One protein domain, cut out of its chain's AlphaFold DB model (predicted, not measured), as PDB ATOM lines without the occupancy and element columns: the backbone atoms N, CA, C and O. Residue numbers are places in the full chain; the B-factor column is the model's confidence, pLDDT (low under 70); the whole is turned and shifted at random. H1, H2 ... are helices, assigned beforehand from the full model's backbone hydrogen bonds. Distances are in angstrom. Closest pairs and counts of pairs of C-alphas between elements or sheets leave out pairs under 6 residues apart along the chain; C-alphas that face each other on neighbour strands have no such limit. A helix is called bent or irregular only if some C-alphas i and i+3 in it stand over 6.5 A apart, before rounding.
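This is residues 2 to 180 of the 297 residues of an uncharacterized protein of Mizugakiibacter sediminis (UniProt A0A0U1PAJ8). What is the main picture? Four helices, H1 to H4, make an up-and-down bundle in which each runs against the one before it; the longest helix, H6, packs on H3 and reaches past the bundle to form a hairpin arm with H5, while H7 packs on H1 at the opposite side. What else belongs to the outline? Residues 146 to 159 pass the bundle's end on the way from H6 to H7, and residues 2 to 8 stick out. What are the figures? The printed part has 179 residues with seven named helices, H1 to H7 in chain order, and no named strand: the class is all helix. It is compact, with a radius of gyration of the C-alphas of 17.0 A and spans of 48 by 38 by 37 A.

Where is the longest helix? H6, residues 115 to 145, runs 44.3 A from C-alpha 115 at (90.993, 39.268, 73.952) to C-alpha 145 at (88.054, 10.804, 107.753). Where are the others? H3 is residues 56 to 80, 35.0 A long, H2 residues 32 to 53, 31.6 A, and H1 residues 7 to 27, 30.3 A, starting at C-alpha 7 (115.672, 8.250, 78.953). H4 is residues 86 to 97, H5 residues 100 to 111, and H7 residues 160 to 177, 26.1 A. Are any irregular? C-alphas 60 and 63 of H3 are 7.6 A apart, with a kink of 53 degrees near residue 63; C-alphas 93 and 96 of H4 are 7.7 A apart; H7 is only just irregular, with C-alphas 161 and 164 6.53 A apart.

What does H6 touch? It touches H3 at a steep tilt of 39 degrees, the same way, the closest C-alphas being those of Leu 68 and Gly 135, 4.2 A. With residues 115 to 125 alone it touches H5, a hairpin, closest at the C-alphas of Ala 106 and Gly 118, 4.2 A. How does the bundle continue? H3 touches H4, opposite ways, at the C-alphas of Ala 70 and Val 90, 5.7 A. H1 and H2 touch, closest at the C-alphas of Gly 18 and Gly 42, 4.1 A, at 36 degrees, only just steep. Where is H7? It touches H1 at a shallow tilt of 29 degrees, opposite ways, closest at the C-alphas of Ser 16 and Ser 173, 4.6 A; H5 and H7 are apart. What do the backbones show? Every O i to N i+4 pair is within hydrogen-bond range in H1, H2, H5 and H6, against 19 of 21 in H3, 6 of 8 in H4 and 12 of 14 in H7.

How far does it reach? The two C-alphas farthest apart, those of Phe 80 and Gln 113, are 52.1 A apart. Is it continuous? The printed part has no cut; the link from H6 to H7, 14 residues, is long, and the others are tight. Where is confidence low? Residues 2 to 5 and residue 152 are under 70, and the mean pLDDT of the printed part is 92.8.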
ATOM      1  N   ALA A   2     107.557  14.632  67.227       40.00
ATOM      2  CA  ALA A   2     108.751  14.912  68.026       40.00
ATOM      3  C   ALA A   2     109.427  13.582  68.398       40.00
ATOM      4  O   ALA A   2     108.734  12.638  68.780       40.00
ATOM      5  N   GLN A   3     110.750  13.488  68.246       46.00
ATOM      6  CA  GLN A   3     111.515  12.316  68.682       46.00
ATOM      7  C   GLN A   3     111.216  12.028  70.163       46.00
ATOM      8  O   GLN A   3     111.160  12.976  70.953       46.00
ATOM      9  N   PRO A   4     111.024  10.757  70.565       52.97
ATOM     10  CA  PRO A   4     110.831  10.433  71.969       52.97
ATOM     11  C   PRO A   4     112.070  10.888  72.740       52.97
ATOM     12  O   PRO A   4     113.192  10.491  72.421       52.97
ATOM     13  N   ALA A   5     111.869  11.765  73.726       68.00
ATOM     14  CA  ALA A   5     112.946  12.263  74.568       68.00
ATOM     15  C   ALA A   5     113.724  11.072  75.150       68.00
ATOM     16  O   ALA A   5     113.133  10.146  75.710       68.00
ATOM     17  N   GLY A   6     115.051  11.072  74.992       83.38
ATOM     18  CA  GLY A   6     115.894   9.996  75.510       83.38
ATOM     19  C   GLY A   6     115.690   9.807  77.017       83.38
ATOM     20  O   GLY A   6     115.404  10.768  77.734       83.38
ATOM     21  N   ARG A   7     115.875   8.581  77.524       86.44
ATOM     22  CA  ARG A   7     115.672   8.250  78.953       86.44
ATOM     23  C   ARG A   7     116.388   9.219  79.906       86.44
ATOM     24  O   ARG A   7     115.827   9.586  80.931       86.44
ATOM     25  N   GLY A   8     117.585   9.686  79.537       89.06
ATOM     26  CA  GLY A   8     118.330  10.684  80.311       89.06
ATOM     27  C   GLY A   8     117.671  12.068  80.357       89.06
ATOM     28  O   GLY A   8     117.728  12.734  81.385       89.06
ATOM     29  N   ALA A   9     116.997  12.494  79.285       89.31
ATOM     30  CA  ALA A   9     116.259  13.756  79.259       89.31
ATOM     31  C   ALA A   9     114.995  13.687  80.129       89.31
ATOM     32  O   ALA A   9     114.700  14.633  80.854       89.31
ATOM     33  N   LEU A  10     114.296  12.547  80.123       91.62
ATOM     34  CA  LEU A  10     113.156  12.313  81.015       91.62
ATOM     35  C   LEU A  10     113.585  12.281  82.487       91.62
ATOM     36  O   LEU A  10     112.933  12.898  83.322       91.62
ATOM     37  N   ALA A  11     114.702  11.621  82.805       94.06
ATOM     38  CA  ALA A  11     115.247  11.613  84.160       94.06
ATOM     39  C   ALA A  11     115.647  13.024  84.628       94.06
ATOM     40  O   ALA A  11     115.326  13.409  85.749       94.06
ATOM     41  N   ALA A  12     116.285  13.818  83.760       94.25
ATOM     42  CA  ALA A  12     116.617  15.211  84.058       94.25
ATOM     43  C   ALA A  12     115.362  16.071  84.280       94.25
ATOM     44  O   ALA A  12     115.334  16.882  85.203       94.25
ATOM     45  N   LEU A  13     114.311  15.858  83.481       94.88
ATOM     46  CA  LEU A  13     113.026  16.528  83.663       94.88
ATOM     47  C   LEU A  13     112.418  16.182  85.028       94.88
ATOM     48  O   LEU A  13     112.095  17.081  85.793       94.88
ATOM     49  N   VAL A  14     112.336  14.902  85.385       96.88
ATOM     50  CA  VAL A  14     111.820  14.464  86.693       96.88
ATOM     51  C   VAL A  14     112.639  15.052  87.847       96.88
ATOM     52  O   VAL A  14     112.073  15.582  88.803       96.88
ATOM     53  N   ALA A  15     113.970  15.021  87.743       97.25
ATOM     54  CA  ALA A  15     114.853  15.614  88.741       97.25
ATOM     55  C   ALA A  15     114.628  17.130  88.873       97.25
ATOM     56  O   ALA A  15     114.638  17.651  89.985       97.25
ATOM     57  N   SER A  16     114.362  17.833  87.766       97.19
ATOM     58  CA  SER A  16     114.094  19.274  87.795       97.19
ATOM     59  C   SER A  16     112.823  19.639  88.567       97.19
ATOM     60  O   SER A  16     112.829  20.658  89.246       97.19
ATOM     61  N   TYR A  17     111.784  18.792  88.573       98.00
ATOM     62  CA  TYR A  17     110.610  19.012  89.432       98.00
ATOM     63  C   TYR A  17     110.980  18.952  90.918       98.00
ATOM     64  O   TYR A  17     110.551  19.799  91.696       98.00
ATOM     65  N   GLY A  18     111.804  17.977  91.312       98.12
ATOM     66  CA  GLY A  18     112.285  17.858  92.690       98.12
ATOM     67  C   GLY A  18     113.186  19.015  93.113       98.12
ATOM     68  O   GLY A  18     113.007  19.579  94.189       98.12
ATOM     69  N   LEU A  19     114.122  19.410  92.246       98.12
ATOM     70  CA  LEU A  19     115.009  20.549  92.495       98.12
ATOM     71  C   LEU A  19     114.224  21.862  92.601       98.12
ATOM     72  O   LEU A  19     114.474  22.636  93.523       98.12
ATOM     73  N   ALA A  20     113.252  22.087  91.711       97.56
ATOM     74  CA  ALA A  20     112.370  23.248  91.769       97.56
ATOM     75  C   ALA A  20     111.574  23.265  93.078       97.56
ATOM     76  O   ALA A  20     111.542  24.285  93.762       97.56
ATOM     77  N   ALA A  21     110.986  22.131  93.470       98.06
ATOM     78  CA  ALA A  21     110.214  22.029  94.702       98.06
ATOM     79  C   ALA A  21     111.063  22.284  95.956       98.06
ATOM     80  O   ALA A  21     110.678  23.089  96.802       98.06
ATOM     81  N   GLY A  22     112.242  21.668  96.066       97.94
ATOM     82  CA  GLY A  22     113.146  21.898  97.198       97.94
ATOM     83  C   GLY A  22     113.653  23.344  97.265       97.94
ATOM     84  O   GLY A  22     113.669  23.960  98.334       97.94
ATOM     85  N   ALA A  23     114.005  23.930  96.119       97.62
ATOM     86  CA  ALA A  23     114.428  25.323  96.054       97.62
ATOM     87  C   ALA A  23     113.303  26.280  96.470       97.62
ATOM     88  O   ALA A  23     113.521  27.173  97.284       97.62
ATOM     89  N   ILE A  24     112.081  26.067  95.984       96.94
ATOM     90  CA  ILE A  24     110.934  26.921  96.314       96.94
ATOM     91  C   ILE A  24     110.527  26.756  97.781       96.94
ATOM     92  O   ILE A  24     110.216  27.755  98.422       96.94
ATOM     93  N   ALA A  25     110.605  25.551  98.352       97.00
ATOM     94  CA  ALA A  25     110.432  25.353  99.794       97.00
ATOM     95  C   ALA A  25     111.451  26.189 100.594       97.00
ATOM     96  O   ALA A  25     111.080  26.908 101.519       97.00
ATOM     97  N   THR A  26     112.715  26.203 100.158       96.88
ATOM     98  CA  THR A  26     113.765  27.037 100.766       96.88
ATOM     99  C   THR A  26     113.425  28.532 100.686       96.88
ATOM    100  O   THR A  26     113.567  29.247 101.676       96.88
ATOM    101  N   LEU A  27     112.923  29.006  99.538       94.69
ATOM    102  CA  LEU A  27     112.503  30.403  99.334       94.69
ATOM    103  C   LEU A  27     111.237  30.785 100.117       94.69
ATOM    104  O   LEU A  27     110.986  31.964 100.343       94.69
ATOM    105  N   LEU A  28     110.446  29.804 100.554       93.19
ATOM    106  CA  LEU A  28     109.324  29.993 101.474       93.19
ATOM    107  C   LEU A  28     109.758  29.987 102.950       93.19
ATOM    108  O   LEU A  28     108.892  29.988 103.824       93.19
ATOM    109  N   HIS A  29     111.068  29.984 103.226       89.75
ATOM    110  CA  HIS A  29     111.655  29.956 104.567       89.75
ATOM    111  C   HIS A  29     111.152  28.778 105.417       89.75
ATOM    112  O   HIS A  29     110.834  28.936 106.592       89.75
ATOM    113  N   THR A  30     111.050  27.589 104.820       92.12
ATOM    114  CA  THR A  30     110.651  26.371 105.539       92.12
ATOM    115  C   THR A  30     111.834  25.706 106.247       92.12
ATOM    116  O   THR A  30     112.972  26.160 106.138       92.12
ATOM    117  N   SER A  31     111.601  24.614 106.976       95.31
ATOM    118  CA  SER A  31     112.671  23.828 107.603       95.31
ATOM    119  C   SER A  31     113.413  22.927 106.604       95.31
ATOM    120  O   SER A  31     112.965  22.704 105.477       95.31
ATOM    121  N   TRP A  32     114.537  22.340 107.031       96.12
ATOM    122  CA  TRP A  32     115.268  21.340 106.238       96.12
ATOM    123  C   TRP A  32     114.423  20.103 105.904       96.12
ATOM    124  O   TRP A  32     114.534  19.562 104.803       96.12
ATOM    125  N   ALA A  33     113.558  19.677 106.831       95.81
ATOM    126  CA  ALA A  33     112.648  18.557 106.607       95.81
ATOM    127  C   ALA A  33     111.623  18.893 105.515       95.81
ATOM    128  O   ALA A  33     111.407  18.093 104.606       95.81
ATOM    129  N   ASP A  34     111.066  20.105 105.550       96.00
ATOM    130  CA  ASP A  34     110.130  20.585 104.531       96.00
ATOM    131  C   ASP A  34     110.774  20.618 103.139       96.00
ATOM    132  O   ASP A  34     110.147  20.200 102.170       96.00
ATOM    133  N   ILE A  35     112.034  21.056 103.036       97.62
ATOM    134  CA  ILE A  35     112.780  21.101 101.768       97.62
ATOM    135  C   ILE A  35     112.978  19.695 101.199       97.62
ATOM    136  O   ILE A  35     112.717  19.464 100.016       97.62
ATOM    137  N   ALA A  36     113.420  18.751 102.034       97.69
ATOM    138  CA  ALA A  36     113.655  17.373 101.615       97.69
ATOM    139  C   ALA A  36     112.353  16.690 101.171       97.69
ATOM    140  O   ALA A  36     112.309  16.062 100.110       97.69
ATOM    141  N   VAL A  37     111.276  16.856 101.944       97.75
ATOM    142  CA  VAL A  37     109.970  16.270 101.630       97.75
ATOM    143  C   VAL A  37     109.352  16.924 100.395       97.75
ATOM    144  O   VAL A  37     108.891  16.208  99.507       97.75
ATOM    145  N   ALA A  38     109.392  18.254 100.275       98.12
ATOM    146  CA  ALA A  38     108.915  18.955  99.084       98.12
ATOM    147  C   ALA A  38     109.677  18.503  97.833       98.12
ATOM    148  O   ALA A  38     109.056  18.222  96.811       98.12
ATOM    149  N   GLY A  39     111.003  18.361  97.922       98.38
ATOM    150  CA  GLY A  39     111.827  17.845  96.831       98.38
ATOM    151  C   GLY A  39     111.453  16.416  96.427       98.38
ATOM    152  O   GLY A  39     111.276  16.140  95.241       98.38
ATOM    153  N   ALA A  40     111.260  15.517  97.395       98.44
ATOM    154  CA  ALA A  40     110.857  14.133  97.133       98.44
ATOM    155  C   ALA A  40     109.462  14.039  96.488       98.44
ATOM    156  O   ALA A  40     109.275  13.322  95.501       98.44
ATOM    157  N   ILE A  41     108.491  14.804  96.994       98.44
ATOM    158  CA  ILE A  41     107.151  14.887  96.399       98.44
ATOM    159  C   ILE A  41     107.231  15.523  95.002       98.44
ATOM    160  O   ILE A  41     106.572  15.049  94.080       98.44
ATOM    161  N   GLY A  42     108.081  16.534  94.802       98.31
ATOM    162  CA  GLY A  42     108.339  17.138  93.495       98.31
ATOM    163  C   GLY A  42     108.833  16.115  92.468       98.31
ATOM    164  O   GLY A  42     108.288  16.042  91.369       98.31
ATOM    165  N   VAL A  43     109.789  15.252  92.833       98.31
ATOM    166  CA  VAL A  43     110.231  14.130  91.976       98.31
ATOM    167  C   VAL A  43     109.054  13.221  91.611       98.31
ATOM    168  O   VAL A  43     108.880  12.875  90.442       98.31
ATOM    169  N   LEU A  44     108.211  12.866  92.582       97.88
ATOM    170  CA  LEU A  44     107.032  12.034  92.338       97.88
ATOM    171  C   LEU A  44     106.038  12.705  91.378       97.88
ATOM    172  O   LEU A  44     105.519  12.057  90.471       97.88
ATOM    173  N   ILE A  45     105.813  14.010  91.521       97.38
ATOM    174  CA  ILE A  45     104.978  14.788  90.599       97.38
ATOM    175  C   ILE A  45     105.599  14.821  89.199       97.38
ATOM    176  O   ILE A  45     104.882  14.656  88.213       97.38
ATOM    177  N   GLY A  46     106.924  14.957  89.092       96.19
ATOM    178  CA  GLY A  46     107.641  14.853  87.822       96.19
ATOM    179  C   GLY A  46     107.416  13.502  87.137       96.19
ATOM    180  O   GLY A  46     107.177  13.451  85.929       96.19
ATOM    181  N   LEU A  47     107.408  12.402  87.902       94.94
ATOM    182  CA  LEU A  47     107.073  11.070  87.384       94.94
ATOM    183  C   LEU A  47     105.624  10.995  86.886       94.94
ATOM    184  O   LEU A  47     105.382  10.462  85.802       94.94
ATOM    185  N   ILE A  48     104.668  11.558  87.637       93.69
ATOM    186  CA  ILE A  48     103.255  11.636  87.226       93.69
ATOM    187  C   ILE A  48     103.124  12.435  85.922       93.69
ATOM    188  O   ILE A  48     102.430  11.993  85.006       93.69
ATOM    189  N   ALA A  49     103.823  13.566  85.803       92.62
ATOM    190  CA  ALA A  49     103.804  14.411  84.611       92.62
ATOM    191  C   ALA A  49     104.353  13.674  83.376       92.62
ATOM    192  O   ALA A  49     103.711  13.661  82.323       92.62
ATOM    193  N   VAL A  50     105.493  12.987  83.512       91.88
ATOM    194  CA  VAL A  50     106.085  12.190  82.423       91.88
ATOM    195  C   VAL A  50     105.191  11.010  82.034       91.88
ATOM    196  O   VAL A  50     104.988  10.761  80.846       91.88
ATOM    197  N   ALA A  51     104.611  10.300  83.004       88.94
ATOM    198  CA  ALA A  51     103.677   9.206  82.730       88.94
ATOM    199  C   ALA A  51     102.381   9.701  82.061       88.94
ATOM    200  O   ALA A  51     101.817   9.012  81.203       88.94
ATOM    201  N   GLY A  52     101.918  10.899  82.432       86.44
ATOM    202  CA  GLY A  52     100.757  11.572  81.856       86.44
ATOM    203  C   GLY A  52     100.954  11.979  80.398       86.44
ATOM    204  O   GLY A  52     100.013  11.874  79.613       86.44
ATOM    205  N   ALA A  53     102.175  12.346  80.000       83.50
ATOM    206  CA  ALA A  53     102.484  12.772  78.632       83.50
ATOM    207  C   ALA A  53     102.151  11.708  77.567       83.50
ATOM    208  O   ALA A  53     101.790  12.047  76.443       83.50
ATOM    209  N   ALA A  54     102.219  10.419  77.918       79.75
ATOM    210  CA  ALA A  54     101.882   9.315  77.016       79.75
ATOM    211  C   ALA A  54     100.393   8.912  77.049       79.75
ATOM    212  O   ALA A  54      99.975   8.040  76.285       79.75
ATOM    213  N   ARG A  55      99.583   9.478  77.957       86.00
ATOM    214  CA  ARG A  55      98.218   9.011  78.256       86.00
ATOM    215  C   ARG A  55      97.247  10.196  78.396       86.00
ATOM    216  O   ARG A  55      97.129  10.742  79.491       86.00
ATOM    217  N   PRO A  56      96.453  10.537  77.361       80.69
ATOM    218  CA  PRO A  56      95.576  11.717  77.366       80.69
ATOM    219  C   PRO A  56      94.604  11.794  78.553       80.69
ATOM    220  O   PRO A  56      94.392  12.861  79.122       80.69
ATOM    221  N   ARG A  57      94.053  10.648  78.981       80.25
ATOM    222  CA  ARG A  57      93.177  10.570  80.164       80.25
ATOM    223  C   ARG A  57      93.910  10.925  81.460       80.25
ATOM    224  O   ARG A  57      93.351  11.611  82.307       80.25
ATOM    225  N   LEU A  58      95.158  10.473  81.599       79.69
ATOM    226  CA  LEU A  58      95.986  10.772  82.766       79.69
ATOM    227  C   LEU A  58      96.454  12.230  82.743       79.69
ATOM    228  O   LEU A  58      96.464  12.863  83.788       79.69
ATOM    229  N   ALA A  59      96.763  12.786  81.569       80.06
ATOM    230  CA  ALA A  59      97.087  14.204  81.425       80.06
ATOM    231  C   ALA A  59      95.923  15.111  81.867       80.06
ATOM    232  O   ALA A  59      96.137  16.070  82.602       80.06
ATOM    233  N   ALA A  60      94.682  14.775  81.494       79.81
ATOM    234  CA  ALA A  60      93.504  15.570  81.850       79.81
ATOM    235  C   ALA A  60      93.268  15.668  83.372       79.81
ATOM    236  O   ALA A  60      92.870  16.731  83.860       79.81
ATOM    237  N   ALA A  61      93.535  14.579  84.102       88.06
ATOM    238  CA  ALA A  61      93.381  14.478  85.557       88.06
ATOM    239  C   ALA A  61      94.694  14.681  86.340       88.06
ATOM    240  O   ALA A  61      94.678  14.676  87.571       88.06
ATOM    241  N   GLY A  62      95.825  14.854  85.652       91.44
ATOM    242  CA  GLY A  62      97.161  14.793  86.246       91.44
ATOM    243  C   GLY A  62      97.397  15.854  87.315       91.44
ATOM    244  O   GLY A  62      97.977  15.549  88.349       91.44
ATOM    245  N   GLU A  63      96.875  17.064  87.109       94.62
ATOM    246  CA  GLU A  63      96.946  18.169  88.075       94.62
ATOM    247  C   GLU A  63      96.233  17.811  89.391       94.62
ATOM    248  O   GLU A  63      96.808  17.942  90.469       94.62
ATOM    249  N   ALA A  64      95.009  17.281  89.309       96.00
ATOM    250  CA  ALA A  64      94.244  16.879  90.490       96.00
ATOM    251  C   ALA A  64      94.892  15.690  91.216       96.00
ATOM    252  O   ALA A  64      94.979  15.691  92.442       96.00
ATOM    253  N   ILE A  65      95.392  14.698  90.471       96.06
ATOM    254  CA  ILE A  65      96.095  13.541  91.043       96.06
ATOM    255  C   ILE A  65      97.386  13.986  91.732       96.06
ATOM    256  O   ILE A  65      97.648  13.571  92.856       96.06
ATOM    257  N   ALA A  66      98.177  14.849  91.092       97.00
ATOM    258  CA  ALA A  66      99.415  15.367  91.658       97.00
ATOM    259  C   ALA A  66      99.161  16.126  92.964       97.00
ATOM    260  O   ALA A  66      99.853  15.879  93.948       97.00
ATOM    261  N   ALA A  67      98.145  16.994  93.002       97.50
ATOM    262  CA  ALA A  67      97.788  17.716  94.218       97.50
ATOM    263  C   ALA A  67      97.259  16.796  95.325       97.50
ATOM    264  O   ALA A  67      97.635  16.961  96.483       97.50
ATOM    265  N   LEU A  68      96.453  15.788  94.975       97.69
ATOM    266  CA  LEU A  68      95.986  14.780  95.925       97.69
ATOM    267  C   LEU A  68      97.158  14.008  96.534       97.69
ATOM    268  O   LEU A  68      97.252  13.889  97.753       97.69
ATOM    269  N   VAL A  69      98.078  13.525  95.699       97.75
ATOM    270  CA  VAL A  69      99.272  12.790  96.139       97.75
ATOM    271  C   VAL A  69     100.176  13.677  96.994       97.75
ATOM    272  O   VAL A  69     100.618  13.242  98.054       97.75
ATOM    273  N   ALA A  70     100.418  14.922  96.578       98.06
ATOM    274  CA  ALA A  70     101.258  15.858  97.314       98.06
ATOM    275  C   ALA A  70     100.708  16.140  98.713       98.06
ATOM    276  O   ALA A  70     101.433  16.008  99.698       98.06
ATOM    277  N   THR A  71      99.420  16.475  98.812       97.38
ATOM    278  CA  THR A  71      98.778  16.777 100.094       97.38
ATOM    279  C   THR A  71      98.660  15.545 100.980       97.38
ATOM    280  O   THR A  71      98.924  15.638 102.178       97.38
ATOM    281  N   LEU A  72      98.326  14.381 100.414       97.31
ATOM    282  CA  LEU A  72      98.245  13.129 101.165       97.31
ATOM    283  C   LEU A  72      99.610  12.762 101.761       97.31
ATOM    284  O   LEU A  72      99.711  12.545 102.965       97.31
ATOM    285  N   LEU A  73     100.669  12.750 100.947       97.50
ATOM    286  CA  LEU A  73     102.012  12.405 101.414       97.50
ATOM    287  C   LEU A  73     102.558  13.426 102.409       97.50
ATOM    288  O   LEU A  73     103.086  13.025 103.440       97.50
ATOM    289  N   ALA A  74     102.393  14.726 102.151       96.69
ATOM    290  CA  ALA A  74     102.815  15.758 103.095       96.69
ATOM    291  C   ALA A  74     102.094  15.612 104.446       96.69
ATOM    292  O   ALA A  74     102.724  15.738 105.492       96.69
ATOM    293  N   THR A  75     100.799  15.287 104.439       95.69
ATOM    294  CA  THR A  75     100.016  15.093 105.670       95.69
ATOM    295  C   THR A  75     100.433  13.830 106.421       95.69
ATOM    296  O   THR A  75     100.643  13.887 107.630       95.69
ATOM    297  N   LEU A  76     100.610  12.703 105.723       95.56
ATOM    298  CA  LEU A  76     101.045  11.439 106.328       95.56
ATOM    299  C   LEU A  76     102.465  11.541 106.900       95.56
ATOM    300  O   LEU A  76     102.704  11.121 108.029       95.56
ATOM    301  N   LEU A  77     103.398  12.135 106.156       95.62
ATOM    302  CA  LEU A  77     104.764  12.354 106.637       95.62
ATOM    303  C   LEU A  77     104.784  13.311 107.832       95.62
ATOM    304  O   LEU A  77     105.516  13.056 108.787       95.62
ATOM    305  N   SER A  78     103.936  14.347 107.812       95.19
ATOM    306  CA  SER A  78     103.775  15.258 108.949       95.19
ATOM    307  C   SER A  78     103.278  14.537 110.205       95.19
ATOM    308  O   SER A  78     103.778  14.767 111.302       95.19
ATOM    309  N   ALA A  79     102.310  13.631 110.042       93.69
ATOM    310  CA  ALA A  79     101.696  12.902 111.147       93.69
ATOM    311  C   ALA A  79     102.587  11.793 111.733       93.69
ATOM    312  O   ALA A  79     102.559  11.579 112.942       93.69
ATOM    313  N   PHE A  80     103.357  11.085 110.900       93.81
ATOM    314  CA  PHE A  80     104.045   9.854 111.317       93.81
ATOM    315  C   PHE A  80     105.575   9.930 111.335       93.81
ATOM    316  O   PHE A  80     106.200   9.043 111.912       93.81
ATOM    317  N   VAL A  81     106.195  10.930 110.699       93.88
ATOM    318  CA  VAL A  81     107.658  10.960 110.510       93.88
ATOM    319  C   VAL A  81     108.290  12.208 111.110       93.88
ATOM    320  O   VAL A  81     109.186  12.102 111.943       93.88
ATOM    321  N   VAL A  82     107.863  13.392 110.680       93.00
ATOM    322  CA  VAL A  82     108.476  14.660 111.090       93.00
ATOM    323  C   VAL A  82     107.453  15.783 110.976       93.00
ATOM    324  O   VAL A  82     106.766  15.817 109.967       93.00
ATOM    325  N   PRO A  83     107.340  16.722 111.930       92.56
ATOM    326  CA  PRO A  83     106.400  17.833 111.804       92.56
ATOM    327  C   PRO A  83     106.734  18.724 110.597       92.56
ATOM    328  O   PRO A  83     107.843  19.256 110.505       92.56
ATOM    329  N   LEU A  84     105.779  18.889 109.676       93.19
ATOM    330  CA  LEU A  84     105.954  19.658 108.438       93.19
ATOM    331  C   LEU A  84     105.024  20.869 108.371       93.19
ATOM    332  O   LEU A  84     103.857  20.813 108.769       93.19
ATOM    333  N   ALA A  85     105.494  21.929 107.716       93.69
ATOM    334  CA  ALA A  85     104.662  23.039 107.268       93.69
ATOM    335  C   ALA A  85     103.872  22.629 106.009       93.69
ATOM    336  O   ALA A  85     104.181  23.057 104.895       93.69
ATOM    337  N   ILE A  86     102.834  21.795 106.183       93.38
ATOM    338  CA  ILE A  86     102.091  21.124 105.093       93.38
ATOM    339  C   ILE A  86     101.700  22.094 103.968       93.38
ATOM    340  O   ILE A  86     101.955  21.807 102.800       93.38
ATOM    341  N   ARG A  87     101.140  23.269 104.298       92.31
ATOM    342  CA  ARG A  87     100.730  24.276 103.296       92.31
ATOM    343  C   ARG A  87     101.902  24.727 102.409       92.31
ATOM    344  O   ARG A  87     101.731  24.865 101.200       92.31
ATOM    345  N   SER A  88     103.082  24.937 102.992       94.25
ATOM    346  CA  SER A  88     104.285  25.357 102.264       94.25
ATOM    347  C   SER A  88     104.893  24.211 101.457       94.25
ATOM    348  O   SER A  88     105.257  24.422 100.302       94.25
ATOM    349  N   VAL A  89     104.935  22.999 102.021       96.75
ATOM    350  CA  VAL A  89     105.438  21.792 101.342       96.75
ATOM    351  C   VAL A  89     104.600  21.464 100.109       96.75
ATOM    352  O   VAL A  89     105.154  21.263  99.030       96.75
ATOM    353  N   VAL A  90     103.270  21.458 100.237       96.94
ATOM    354  CA  VAL A  90     102.349  21.177  99.123       96.94
ATOM    355  C   VAL A  90     102.488  22.224  98.024       96.94
ATOM    356  O   VAL A  90     102.591  21.877  96.848       96.94
ATOM    357  N   LEU A  91     102.537  23.506  98.392       96.06
ATOM    358  CA  LEU A  91     102.708  24.589  97.427       96.06
ATOM    359  C   LEU A  91     104.039  24.469  96.679       96.06
ATOM    360  O   LEU A  91     104.061  24.578  95.455       96.06
ATOM    361  N   ALA A  92     105.132  24.218  97.400       97.44
ATOM    362  CA  ALA A  92     106.451  24.057  96.804       97.44
ATOM    363  C   ALA A  92     106.510  22.832  95.880       97.44
ATOM    364  O   ALA A  92     106.995  22.937  94.758       97.44
ATOM    365  N   ALA A  93     105.945  21.698  96.300       98.00
ATOM    366  CA  ALA A  93     105.883  20.483  95.492       98.00
ATOM    367  C   ALA A  93     105.100  20.678  94.183       98.00
ATOM    368  O   ALA A  93     105.490  20.154  93.140       98.00
ATOM    369  N   LEU A  94     104.018  21.460  94.217       97.25
ATOM    370  CA  LEU A  94     103.158  21.707  93.059       97.25
ATOM    371  C   LEU A  94     103.624  22.866  92.172       97.25
ATOM    372  O   LEU A  94     102.992  23.093  91.142       97.25
ATOM    373  N   ILE A  95     104.712  23.570  92.516       96.19
ATOM    374  CA  ILE A  95     105.105  24.840  91.881       96.19
ATOM    375  C   ILE A  95     105.170  24.776  90.350       96.19
ATOM    376  O   ILE A  95     104.725  25.696  89.669       96.19
ATOM    377  N   VAL A  96     105.657  23.661  89.802       95.69
ATOM    378  CA  VAL A  96     105.816  23.463  88.353       95.69
ATOM    379  C   VAL A  96     104.472  23.292  87.635       95.69
ATOM    380  O   VAL A  96     104.358  23.613  86.457       95.69
ATOM    381  N   LEU A  97     103.442  22.802  88.330       95.44
ATOM    382  CA  LEU A  97     102.094  22.642  87.780       95.44
ATOM    383  C   LEU A  97     101.252  23.916  87.901       95.44
ATOM    384  O   LEU A  97     100.178  24.004  87.307       95.44
ATOM    385  N   MET A  98     101.700  24.895  88.686       95.19
ATOM    386  CA  MET A  98     100.927  26.110  88.915       95.19
ATOM    387  C   MET A  98     100.915  26.955  87.638       95.19
ATOM    388  O   MET A  98     101.974  27.234  87.071       95.19
ATOM    389  N   PRO A  99      99.747  27.444  87.190       95.75
ATOM    390  CA  PRO A  99      99.591  28.061  85.877       95.75
ATOM    391  C   PRO A  99     100.024  29.532  85.878       95.75
ATOM    392  O   PRO A  99      99.385  30.387  85.273       95.75
ATOM    393  N   GLY A 100     101.112  29.858  86.571       94.62
ATOM    394  CA  GLY A 100     101.564  31.228  86.742       94.62
ATOM    395  C   GLY A 100     101.906  31.910  85.412       94.62
ATOM    396  O   GLY A 100     101.456  33.027  85.145       94.62
ATOM    397  N   MET A 101     102.703  31.247  84.568       93.62
ATOM    398  CA  MET A 101     103.089  31.792  83.258       93.62
ATOM    399  C   MET A 101     101.861  31.979  82.369       93.62
ATOM    400  O   MET A 101     101.728  32.990  81.682       93.62
ATOM    401  N   THR A 102     100.915  31.040  82.433       95.75
ATOM    402  CA  THR A 102      99.635  31.125  81.724       95.75
ATOM    403  C   THR A 102      98.813  32.324  82.197       95.75
ATOM    404  O   THR A 102      98.328  33.075  81.359       95.75
ATOM    405  N   LEU A 103      98.718  32.569  83.509       96.81
ATOM    406  CA  LEU A 103      98.044  33.754  84.062       96.81
ATOM    407  C   LEU A 103      98.715  35.053  83.602       96.81
ATOM    408  O   LEU A 103      98.046  35.978  83.149       96.81
ATOM    409  N   THR A 104     100.043  35.117  83.674       95.19
ATOM    410  CA  THR A 104     100.799  36.325  83.307       95.19
ATOM    411  C   THR A 104     100.675  36.629  81.818       95.19
ATOM    412  O   THR A 104     100.429  37.770  81.428       95.19
ATOM    413  N   THR A 105     100.790  35.602  80.972       94.75
ATOM    414  CA  THR A 105     100.601  35.748  79.522       94.75
ATOM    415  C   THR A 105      99.160  36.096  79.169       94.75
ATOM    416  O   THR A 105      98.963  36.953  78.315       94.75
ATOM    417  N   ALA A 106      98.166  35.530  79.859       96.88
ATOM    418  CA  ALA A 106      96.763  35.893  79.683       96.88
ATOM    419  C   ALA A 106      96.523  37.384  79.956       96.88
ATOM    420  O   ALA A 106      95.948  38.074  79.120       96.88
ATOM    421  N   VAL A 107      97.015  37.911  81.085       96.38
ATOM    422  CA  VAL A 107      96.869  39.342  81.415       96.38
ATOM    423  C   VAL A 107      97.621  40.224  80.420       96.38
ATOM    424  O   VAL A 107      97.099  41.261  80.013       96.38
ATOM    425  N   ARG A 108      98.806  39.804  79.962       94.31
ATOM    426  CA  ARG A 108      99.547  40.532  78.923       94.31
ATOM    427  C   ARG A 108      98.772  40.594  77.605       94.31
ATOM    428  O   ARG A 108      98.686  41.665  77.017       94.31
ATOM    429  N   GLU A 109      98.189  39.479  77.169       94.81
ATOM    430  CA  GLU A 109      97.380  39.411  75.945       94.81
ATOM    431  C   GLU A 109      96.081  40.222  76.062       94.81
ATOM    432  O   GLU A 109      95.700  40.907  75.114       94.81
ATOM    433  N   LEU A 110      95.431  40.220  77.230       95.44
ATOM    434  CA  LEU A 110      94.282  41.090  77.502       95.44
ATOM    435  C   LEU A 110      94.675  42.571  77.432       95.44
ATOM    436  O   LEU A 110      93.979  43.364  76.799       95.44
ATOM    437  N   SER A 111      95.816  42.941  78.020       93.06
ATOM    438  CA  SER A 111      96.330  44.313  77.972       93.06
ATOM    439  C   SER A 111      96.677  44.757  76.548       93.06
ATOM    440  O   SER A 111      96.507  45.932  76.230       93.06
ATOM    441  N   SER A 112      97.128  43.841  75.687       92.19
ATOM    442  CA  SER A 112      97.448  44.111  74.282       92.19
ATOM    443  C   SER A 112      96.264  43.914  73.324       92.19
ATOM    444  O   SER A 112      96.481  43.778  72.123       92.19
ATOM    445  N   GLN A 113      95.023  43.870  73.827       94.19
ATOM    446  CA  GLN A 113      93.789  43.711  73.036       94.19
ATOM    447  C   GLN A 113      93.655  42.372  72.280       94.19
ATOM    448  O   GLN A 113      92.778  42.209  71.431       94.19
ATOM    449  N   HIS A 114      94.449  41.354  72.621       94.69
ATOM    450  CA  HIS A 114      94.284  39.985  72.121       94.69
ATOM    451  C   HIS A 114      93.271  39.213  72.980       94.69
ATOM    452  O   HIS A 114      93.592  38.202  73.607       94.69
ATOM    453  N   LEU A 115      92.027  39.700  73.003       95.56
ATOM    454  CA  LEU A 115      90.993  39.268  73.952       95.56
ATOM    455  C   LEU A 115      90.676  37.768  73.883       95.56
ATOM    456  O   LEU A 115      90.581  37.122  74.921       95.56
ATOM    457  N   VAL A 116      90.554  37.196  72.680       97.38
ATOM    458  CA  VAL A 116      90.195  35.773  72.507       97.38
ATOM    459  C   VAL A 116      91.249  34.855  73.130       97.38
ATOM    460  O   VAL A 116      90.914  33.973  73.917       97.38
ATOM    461  N   SER A 117      92.528  35.087  72.818       95.56
ATOM    462  CA  SER A 117      93.633  34.288  73.360       95.56
ATOM    463  C   SER A 117      93.821  34.545  74.860       95.56
ATOM    464  O   SER A 117      93.945  33.594  75.635       95.56
ATOM    465  N   GLY A 118      93.715  35.809  75.290       96.44
ATOM    466  CA  GLY A 118      93.831  36.193  76.695       96.44
ATOM    467  C   GLY A 118      92.771  35.533  77.582       96.44
ATOM    468  O   GLY A 118      93.111  34.927  78.600       96.44
ATOM    469  N   VAL A 119      91.496  35.568  77.178       97.31
ATOM    470  CA  VAL A 119      90.403  34.899  77.903       97.31
ATOM    471  C   VAL A 119      90.584  33.381  77.886       97.31
ATOM    472  O   VAL A 119      90.481  32.758  78.939       97.31
ATOM    473  N   ALA A 120      90.924  32.778  76.742       97.69
ATOM    474  CA  ALA A 120      91.122  31.329  76.650       97.69
ATOM    475  C   ALA A 120      92.236  30.827  77.589       97.69
ATOM    476  O   ALA A 120      92.044  29.845  78.312       97.69
ATOM    477  N   ARG A 121      93.381  31.523  77.640       96.56
ATOM    478  CA  ARG A 121      94.476  31.210  78.576       96.56
ATOM    479  C   ARG A 121      94.063  31.414  80.029       96.56
ATOM    480  O   ARG A 121      94.380  30.565  80.860       96.56
ATOM    481  N   MET A 122      93.343  32.496  80.335       96.88
ATOM    482  CA  MET A 122      92.839  32.763  81.686       96.88
ATOM    483  C   MET A 122      91.903  31.643  82.159       96.88
ATOM    484  O   MET A 122      92.088  31.103  83.249       96.88
ATOM    485  N   SER A 123      90.945  31.232  81.324       97.19
ATOM    486  CA  SER A 123      90.041  30.116  81.620       97.19
ATOM    487  C   SER A 123      90.795  28.797  81.802       97.19
ATOM    488  O   SER A 123      90.485  28.040  82.722       97.19
ATOM    489  N   GLY A 124      91.817  28.534  80.980       96.06
ATOM    490  CA  GLY A 124      92.688  27.367  81.133       96.06
ATOM    491  C   GLY A 124      93.443  27.367  82.465       96.06
ATOM    492  O   GLY A 124      93.420  26.372  83.185       96.06
ATOM    493  N   ALA A 125      94.045  28.499  82.839       96.69
ATOM    494  CA  ALA A 125      94.725  28.647  84.121       96.69
ATOM    495  C   ALA A 125      93.771  28.467  85.311       96.69
ATOM    496  O   ALA A 125      94.109  27.777  86.273       96.69
ATOM    497  N   LEU A 126      92.562  29.031  85.239       96.25
ATOM    498  CA  LEU A 126      91.543  28.848  86.270       96.25
ATOM    499  C   LEU A 126      91.134  27.373  86.403       96.25
ATOM    500  O   LEU A 126      91.027  26.867  87.518       96.25
ATOM    501  N   ALA A 127      90.972  26.656  85.287       96.00
ATOM    502  CA  ALA A 127      90.680  25.224  85.303       96.00
ATOM    503  C   ALA A 127      91.801  24.409  85.975       96.00
ATOM    504  O   ALA A 127      91.509  23.529  86.786       96.00
ATOM    505  N   THR A 128      93.072  24.727  85.698       96.25
ATOM    506  CA  THR A 128      94.222  24.115  86.385       96.25
ATOM    507  C   THR A 128      94.193  24.400  87.889       96.25
ATOM    508  O   THR A 128      94.334  23.474  88.687       96.25
ATOM    509  N   LEU A 129      93.948  25.652  88.304       96.38
ATOM    510  CA  LEU A 129      93.838  26.007  89.726       96.38
ATOM    511  C   LEU A 129      92.715  25.234  90.426       96.38
ATOM    512  O   LEU A 129      92.923  24.728  91.530       96.38
ATOM    513  N   LEU A 130      91.551  25.095  89.786       95.69
ATOM    514  CA  LEU A 130      90.426  24.330  90.327       95.69
ATOM    515  C   LEU A 130      90.777  22.852  90.506       95.69
ATOM    516  O   LEU A 130      90.494  22.287  91.560       95.69
ATOM    517  N   LYS A 131      91.437  22.228  89.525       95.94
ATOM    518  CA  LYS A 131      91.863  20.822  89.618       95.94
ATOM    519  C   LYS A 131      92.897  20.601  90.716       95.94
ATOM    520  O   LYS A 131      92.735  19.678  91.511       95.94
ATOM    521  N   LEU A 132      93.928  21.447  90.776       97.00
ATOM    522  CA  LEU A 132      94.939  21.396  91.835       97.00
ATOM    523  C   LEU A 132      94.272  21.537  93.206       97.00
ATOM    524  O   LEU A 132      94.515  20.740  94.109       97.00
ATOM    525  N   THR A 133      93.387  22.522  93.357       95.38
ATOM    526  CA  THR A 133      92.739  22.775  94.644       95.38
ATOM    527  C   THR A 133      91.798  21.641  95.034       95.38
ATOM    528  O   THR A 133      91.821  21.196  96.177       95.38
ATOM    529  N   PHE A 134      91.022  21.110  94.086       95.19
ATOM    530  CA  PHE A 134      90.172  19.946  94.321       95.19
ATOM    531  C   PHE A 134      90.985  18.747  94.816       95.19
ATOM    532  O   PHE A 134      90.615  18.138  95.817       95.19
ATOM    533  N   GLY A 135      92.114  18.439  94.167       96.44
ATOM    534  CA  GLY A 135      93.004  17.360  94.597       96.44
ATOM    535  C   GLY A 135      93.523  17.559  96.021       96.44
ATOM    536  O   GLY A 135      93.450  16.641  96.840       96.44
ATOM    537  N   ALA A 136      93.975  18.773  96.344       96.12
ATOM    538  CA  ALA A 136      94.458  19.107  97.680       96.12
ATOM    539  C   ALA A 136      93.355  18.987  98.748       96.12
ATOM    540  O   ALA A 136      93.558  18.329  99.766       96.12
ATOM    541  N   VAL A 137      92.168  19.552  98.505       94.12
ATOM    542  CA  VAL A 137      91.030  19.474  99.437       94.12
ATOM    543  C   VAL A 137      90.566  18.029  99.616       94.12
ATOM    544  O   VAL A 137      90.326  17.606 100.746       94.12
ATOM    545  N   ALA A 138      90.481  17.247  98.536       95.31
ATOM    546  CA  ALA A 138      90.095  15.840  98.598       95.31
ATOM    547  C   ALA A 138      91.046  15.027  99.492       95.31
ATOM    548  O   ALA A 138      90.584  14.269 100.344       95.31
ATOM    549  N   ALA A 139      92.361  15.231  99.360       96.25
ATOM    550  CA  ALA A 139      93.352  14.593 100.227       96.25
ATOM    551  C   ALA A 139      93.202  15.008 101.698       96.25
ATOM    552  O   ALA A 139      93.243  14.150 102.581       96.25
ATOM    553  N   THR A 140      92.983  16.299 101.971       93.25
ATOM    554  CA  THR A 140      92.760  16.805 103.335       93.25
ATOM    555  C   THR A 140      91.518  16.177 103.971       93.25
ATOM    556  O   THR A 140      91.564  15.756 105.127       93.25
ATOM    557  N   GLN A 141      90.411  16.071 103.227       93.25
ATOM    558  CA  GLN A 141      89.190  15.426 103.724       93.25
ATOM    559  C   GLN A 141      89.391  13.926 103.949       93.25
ATOM    560  O   GLN A 141      88.946  13.401 104.966       93.25
ATOM    561  N   LEU A 142      90.108  13.246 103.051       95.25
ATOM    562  CA  LEU A 142      90.436  11.833 103.218       95.25
ATOM    563  C   LEU A 142      91.254  11.594 104.495       95.25
ATOM    564  O   LEU A 142      90.892  10.739 105.298       95.25
ATOM    565  N   CYS A 143      92.304  12.387 104.730       94.12
ATOM    566  CA  CYS A 143      93.111  12.299 105.952       94.12
ATOM    567  C   CYS A 143      92.269  12.540 107.210       94.12
ATOM    568  O   CYS A 143      92.418  11.822 108.198       94.12
ATOM    569  N   ARG A 144      91.345  13.507 107.158       92.12
ATOM    570  CA  ARG A 144      90.424  13.811 108.259       92.12
ATOM    571  C   ARG A 144      89.506  12.632 108.586       92.12
ATOM    572  O   ARG A 144      89.354  12.305 109.756       92.12
ATOM    573  N   VAL A 145      88.918  11.988 107.573       94.00
ATOM    574  CA  VAL A 145      88.054  10.804 107.753       94.00
ATOM    575  C   VAL A 145      88.842   9.620 108.311       94.00
ATOM    576  O   VAL A 145      88.331   8.885 109.148       94.00
ATOM    577  N   LEU A 146      90.101   9.464 107.899       94.12
ATOM    578  CA  LEU A 146      91.006   8.435 108.417       94.12
ATOM    579  C   LEU A 146      91.566   8.753 109.817       94.12
ATOM    580  O   LEU A 146      92.336   7.960 110.352       94.12
ATOM    581  N   GLY A 147      91.213   9.897 110.412       90.69
ATOM    582  CA  GLY A 147      91.684  10.298 111.740       90.69
ATOM    583  C   GLY A 147      93.157  10.715 111.791       90.69
ATOM    584  O   GLY A 147      93.732  10.782 112.874       90.69
ATOM    585  N   VAL A 148      93.783  11.009 110.647       91.44
ATOM    586  CA  VAL A 148      95.176  11.469 110.587       91.44
ATOM    587  C   VAL A 148      95.231  12.931 111.028       91.44
ATOM    588  O   VAL A 148      94.809  13.828 110.297       91.44
ATOM    589  N   GLN A 149      95.758  13.169 112.228       84.50
ATOM    590  CA  GLN A 149      95.935  14.507 112.790       84.50
ATOM    591  C   GLN A 149      97.426  14.853 112.856       84.50
ATOM    592  O   GLN A 149      98.123  14.373 113.750       84.50
ATOM    593  N   PRO A 150      97.947  15.657 111.914       81.62
ATOM    594  CA  PRO A 150      99.329  16.100 111.977       81.62
ATOM    595  C   PRO A 150      99.536  17.096 113.135       81.62
ATOM    596  O   PRO A 150      98.632  17.875 113.453       81.62
ATOM    597  N   PRO A 151     100.727  17.108 113.757       79.44
ATOM    598  CA  PRO A 151     101.055  18.040 114.830       79.44
ATOM    599  C   PRO A 151     101.069  19.498 114.338       79.44
ATOM    600  O   PRO A 151     101.479  19.793 113.218       79.44
ATOM    601  N   LEU A 152     100.665  20.431 115.208       68.19
ATOM    602  CA  LEU A 152     100.536  21.868 114.900       68.19
ATOM    603  C   LEU A 152     101.841  22.682 115.038       68.19
ATOM    604  O   LEU A 152     101.790  23.904 115.151       68.19
ATOM    605  N   HIS A 153     103.012  22.043 115.020       70.62
ATOM    606  CA  HIS A 153     104.294  22.733 115.205       70.62
ATOM    607  C   HIS A 153     105.188  22.538 113.985       70.62
ATOM    608  O   HIS A 153     105.551  21.415 113.658       70.62
ATOM    609  N   ALA A 154     105.555  23.633 113.320       71.25
ATOM    610  CA  ALA A 154     106.560  23.606 112.265       71.25
ATOM    611  C   ALA A 154     107.967  23.685 112.875       71.25
ATOM    612  O   ALA A 154     108.187  24.367 113.877       71.25
ATOM    613  N   LEU A 155     108.917  22.984 112.261       86.94
ATOM    614  CA  LEU A 155     110.327  23.060 112.632       86.94
ATOM    615  C   LEU A 155     110.917  24.445 112.331       86.94
ATOM    616  O   LEU A 155     110.379  25.214 111.532       86.94
ATOM    617  N   ALA A 156     112.059  24.737 112.958       89.31
ATOM    618  CA  ALA A 156     112.762  25.994 112.750       89.31
ATOM    619  C   ALA A 156     113.111  26.200 111.260       89.31
ATOM    620  O   ALA A 156     113.556  25.255 110.592       89.31
ATOM    621  N   PRO A 157     112.923  27.424 110.741       92.50
ATOM    622  CA  PRO A 157     113.215  27.743 109.353       92.50
ATOM    623  C   PRO A 157     114.717  27.656 109.072       92.50
ATOM    624  O   PRO A 157     115.554  27.868 109.956       92.50
ATOM    625  N   VAL A 158     115.065  27.353 107.823       94.00
ATOM    626  CA  VAL A 158     116.462  27.363 107.378       94.00
ATOM    627  C   VAL A 158     117.092  28.761 107.476       94.00
ATOM    628  O   VAL A 158     116.389  29.771 107.370       94.00
ATOM    629  N   PRO A 159     118.424  28.854 107.655       94.31
ATOM    630  CA  PRO A 159     119.113  30.139 107.735       94.31
ATOM    631  C   PRO A 159     118.969  30.979 106.458       94.31
ATOM    632  O   PRO A 159     119.024  30.452 105.355       94.31
ATOM    633  N   ALA A 160     118.926  32.306 106.585       91.12
ATOM    634  CA  ALA A 160     118.718  33.213 105.447       91.12
ATOM    635  C   ALA A 160     119.771  33.105 104.320       91.12
ATOM    636  O   ALA A 160     119.490  33.460 103.177       91.12
ATOM    637  N   TRP A 161     120.980  32.601 104.601       93.88
ATOM    638  CA  TRP A 161     122.013  32.429 103.572       93.88
ATOM    639  C   TRP A 161     121.642  31.373 102.520       93.88
ATOM    640  O   TRP A 161     122.176  31.429 101.414       93.88
ATOM    641  N   THR A 162     120.726  30.442 102.824       94.81
ATOM    642  CA  THR A 162     120.298  29.385 101.888       94.81
ATOM    643  C   THR A 162     119.428  29.916 100.751       94.81
ATOM    644  O   THR A 162     119.245  29.223  99.751       94.81
ATOM    645  N   GLU A 163     118.924  31.145 100.868       94.44
ATOM    646  CA  GLU A 163     118.066  31.784  99.873       94.44
ATOM    647  C   GLU A 163     118.760  31.902  98.508       94.44
ATOM    648  O   GLU A 163     118.229  31.434  97.506       94.44
ATOM    649  N   TRP A 164     119.981  32.444  98.447       95.69
ATOM    650  CA  TRP A 164     120.699  32.620  97.176       95.69
ATOM    651  C   TRP A 164     121.101  31.298  96.501       95.69
ATOM    652  O   TRP A 164     120.858  31.158  95.299       95.69
ATOM    653  N   PRO A 165     121.648  30.295  97.220       96.88
ATOM    654  CA  PRO A 165     121.805  28.949  96.678       96.88
ATOM    655  C   PRO A 165     120.491  28.374  96.142       96.88
ATOM    656  O   PRO A 165     120.485  27.791  95.058       96.88
ATOM    657  N   ALA A 166     119.370  28.578  96.840       96.81
ATOM    658  CA  ALA A 166     118.067  28.123  96.369       96.81
ATOM    659  C   ALA A 166     117.625  28.836  95.089       96.81
ATOM    660  O   ALA A 166     117.133  28.169  94.185       96.81
ATOM    661  N   VAL A 167     117.863  30.145  94.945       96.88
ATOM    662  CA  VAL A 167     117.616  30.862  93.680       96.88
ATOM    663  C   VAL A 167     118.405  30.229  92.536       96.88
ATOM    664  O   VAL A 167     117.847  30.008  91.465       96.88
ATOM    665  N   LEU A 168     119.678  29.882  92.750       97.12
ATOM    666  CA  LEU A 168     120.505  29.246  91.719       97.12
ATOM    667  C   LEU A 168     120.010  27.837  91.365       97.12
ATOM    668  O   LEU A 168     119.937  27.497  90.184       97.12
ATOM    669  N   VAL A 169     119.622  27.034  92.360       97.62
ATOM    670  CA  VAL A 169     119.043  25.698  92.134       97.62
ATOM    671  C   VAL A 169     117.697  25.801  91.413       97.62
ATOM    672  O   VAL A 169     117.468  25.068  90.449       97.62
ATOM    673  N   ALA A 170     116.835  26.742  91.811       96.81
ATOM    674  CA  ALA A 170     115.579  27.027  91.126       96.81
ATOM    675  C   ALA A 170     115.847  27.424  89.673       96.81
ATOM    676  O   ALA A 170     115.285  26.828  88.758       96.81
ATOM    677  N   ALA A 171     116.760  28.364  89.436       96.12
ATOM    678  CA  ALA A 171     117.090  28.835  88.101       96.12
ATOM    679  C   ALA A 171     117.640  27.717  87.200       96.12
ATOM    680  O   ALA A 171     117.236  27.596  86.045       96.12
ATOM    681  N   PHE A 172     118.503  26.854  87.742       97.00
ATOM    682  CA  PHE A 172     118.992  25.660  87.053       97.00
ATOM    683  C   PHE A 172     117.854  24.686  86.717       97.00
ATOM    684  O   PHE A 172     117.744  24.220  85.582       97.00
ATOM    685  N   SER A 173     116.970  24.411  87.680       96.50
ATOM    686  CA  SER A 173     115.820  23.528  87.474       96.50
ATOM    687  C   SER A 173     114.867  24.066  86.399       96.50
ATOM    688  O   SER A 173     114.461  23.320  85.508       96.50
ATOM    689  N   PHE A 174     114.599  25.375  86.395       92.38
ATOM    690  CA  PHE A 174     113.769  26.016  85.382       92.38
ATOM    691  C   PHE A 174     114.445  26.047  84.011       92.38
ATOM    692  O   PHE A 174     113.753  25.890  83.010       92.38
ATOM    693  N   ALA A 175     115.774  26.151  83.928       93.94
ATOM    694  CA  ALA A 175     116.485  26.030  82.653       93.94
ATOM    695  C   ALA A 175     116.235  24.661  81.989       93.94
ATOM    696  O   ALA A 175     116.060  24.585  80.771       93.94
ATOM    697  N   ILE A 176     116.156  23.590  82.789       94.38
ATOM    698  CA  ILE A 176     115.796  22.246  82.314       94.38
ATOM    699  C   ILE A 176     114.309  22.178  81.941       94.38
ATOM    700  O   ILE A 176     113.986  21.690  80.858       94.38
ATOM    701  N   LEU A 177     113.411  22.691  82.794       92.12
ATOM    702  CA  LEU A 177     111.958  22.686  82.554       92.12
ATOM    703  C   LEU A 177     111.569  23.446  81.279       92.12
ATOM    704  O   LEU A 177     110.735  22.973  80.511       92.12
ATOM    705  N   PHE A 178     112.216  24.583  81.013       90.50
ATOM    706  CA  PHE A 178     112.035  25.361  79.784       90.50
ATOM    707  C   PHE A 178     112.757  24.769  78.568       90.50
ATOM    708  O   PHE A 178     112.708  25.356  77.489       90.50
ATOM    709  N   GLN A 179     113.431  23.623  78.721       90.81
ATOM    710  CA  GLN A 179     114.229  22.980  77.675       90.81
ATOM    711  C   GLN A 179     115.245  23.940  77.034       90.81
ATOM    712  O   GLN A 179     115.495  23.899  75.827       90.81
ATOM    713  N   ALA A 180     115.847  24.815  77.847       88.56
ATOM    714  CA  ALA A 180     116.871  25.731  77.374       88.56
ATOM    715  C   ALA A 180     118.078  24.938  76.853       88.56
ATOM    716  O   ALA A 180     118.515  23.952  77.461       88.56
TER     717      ALA A 180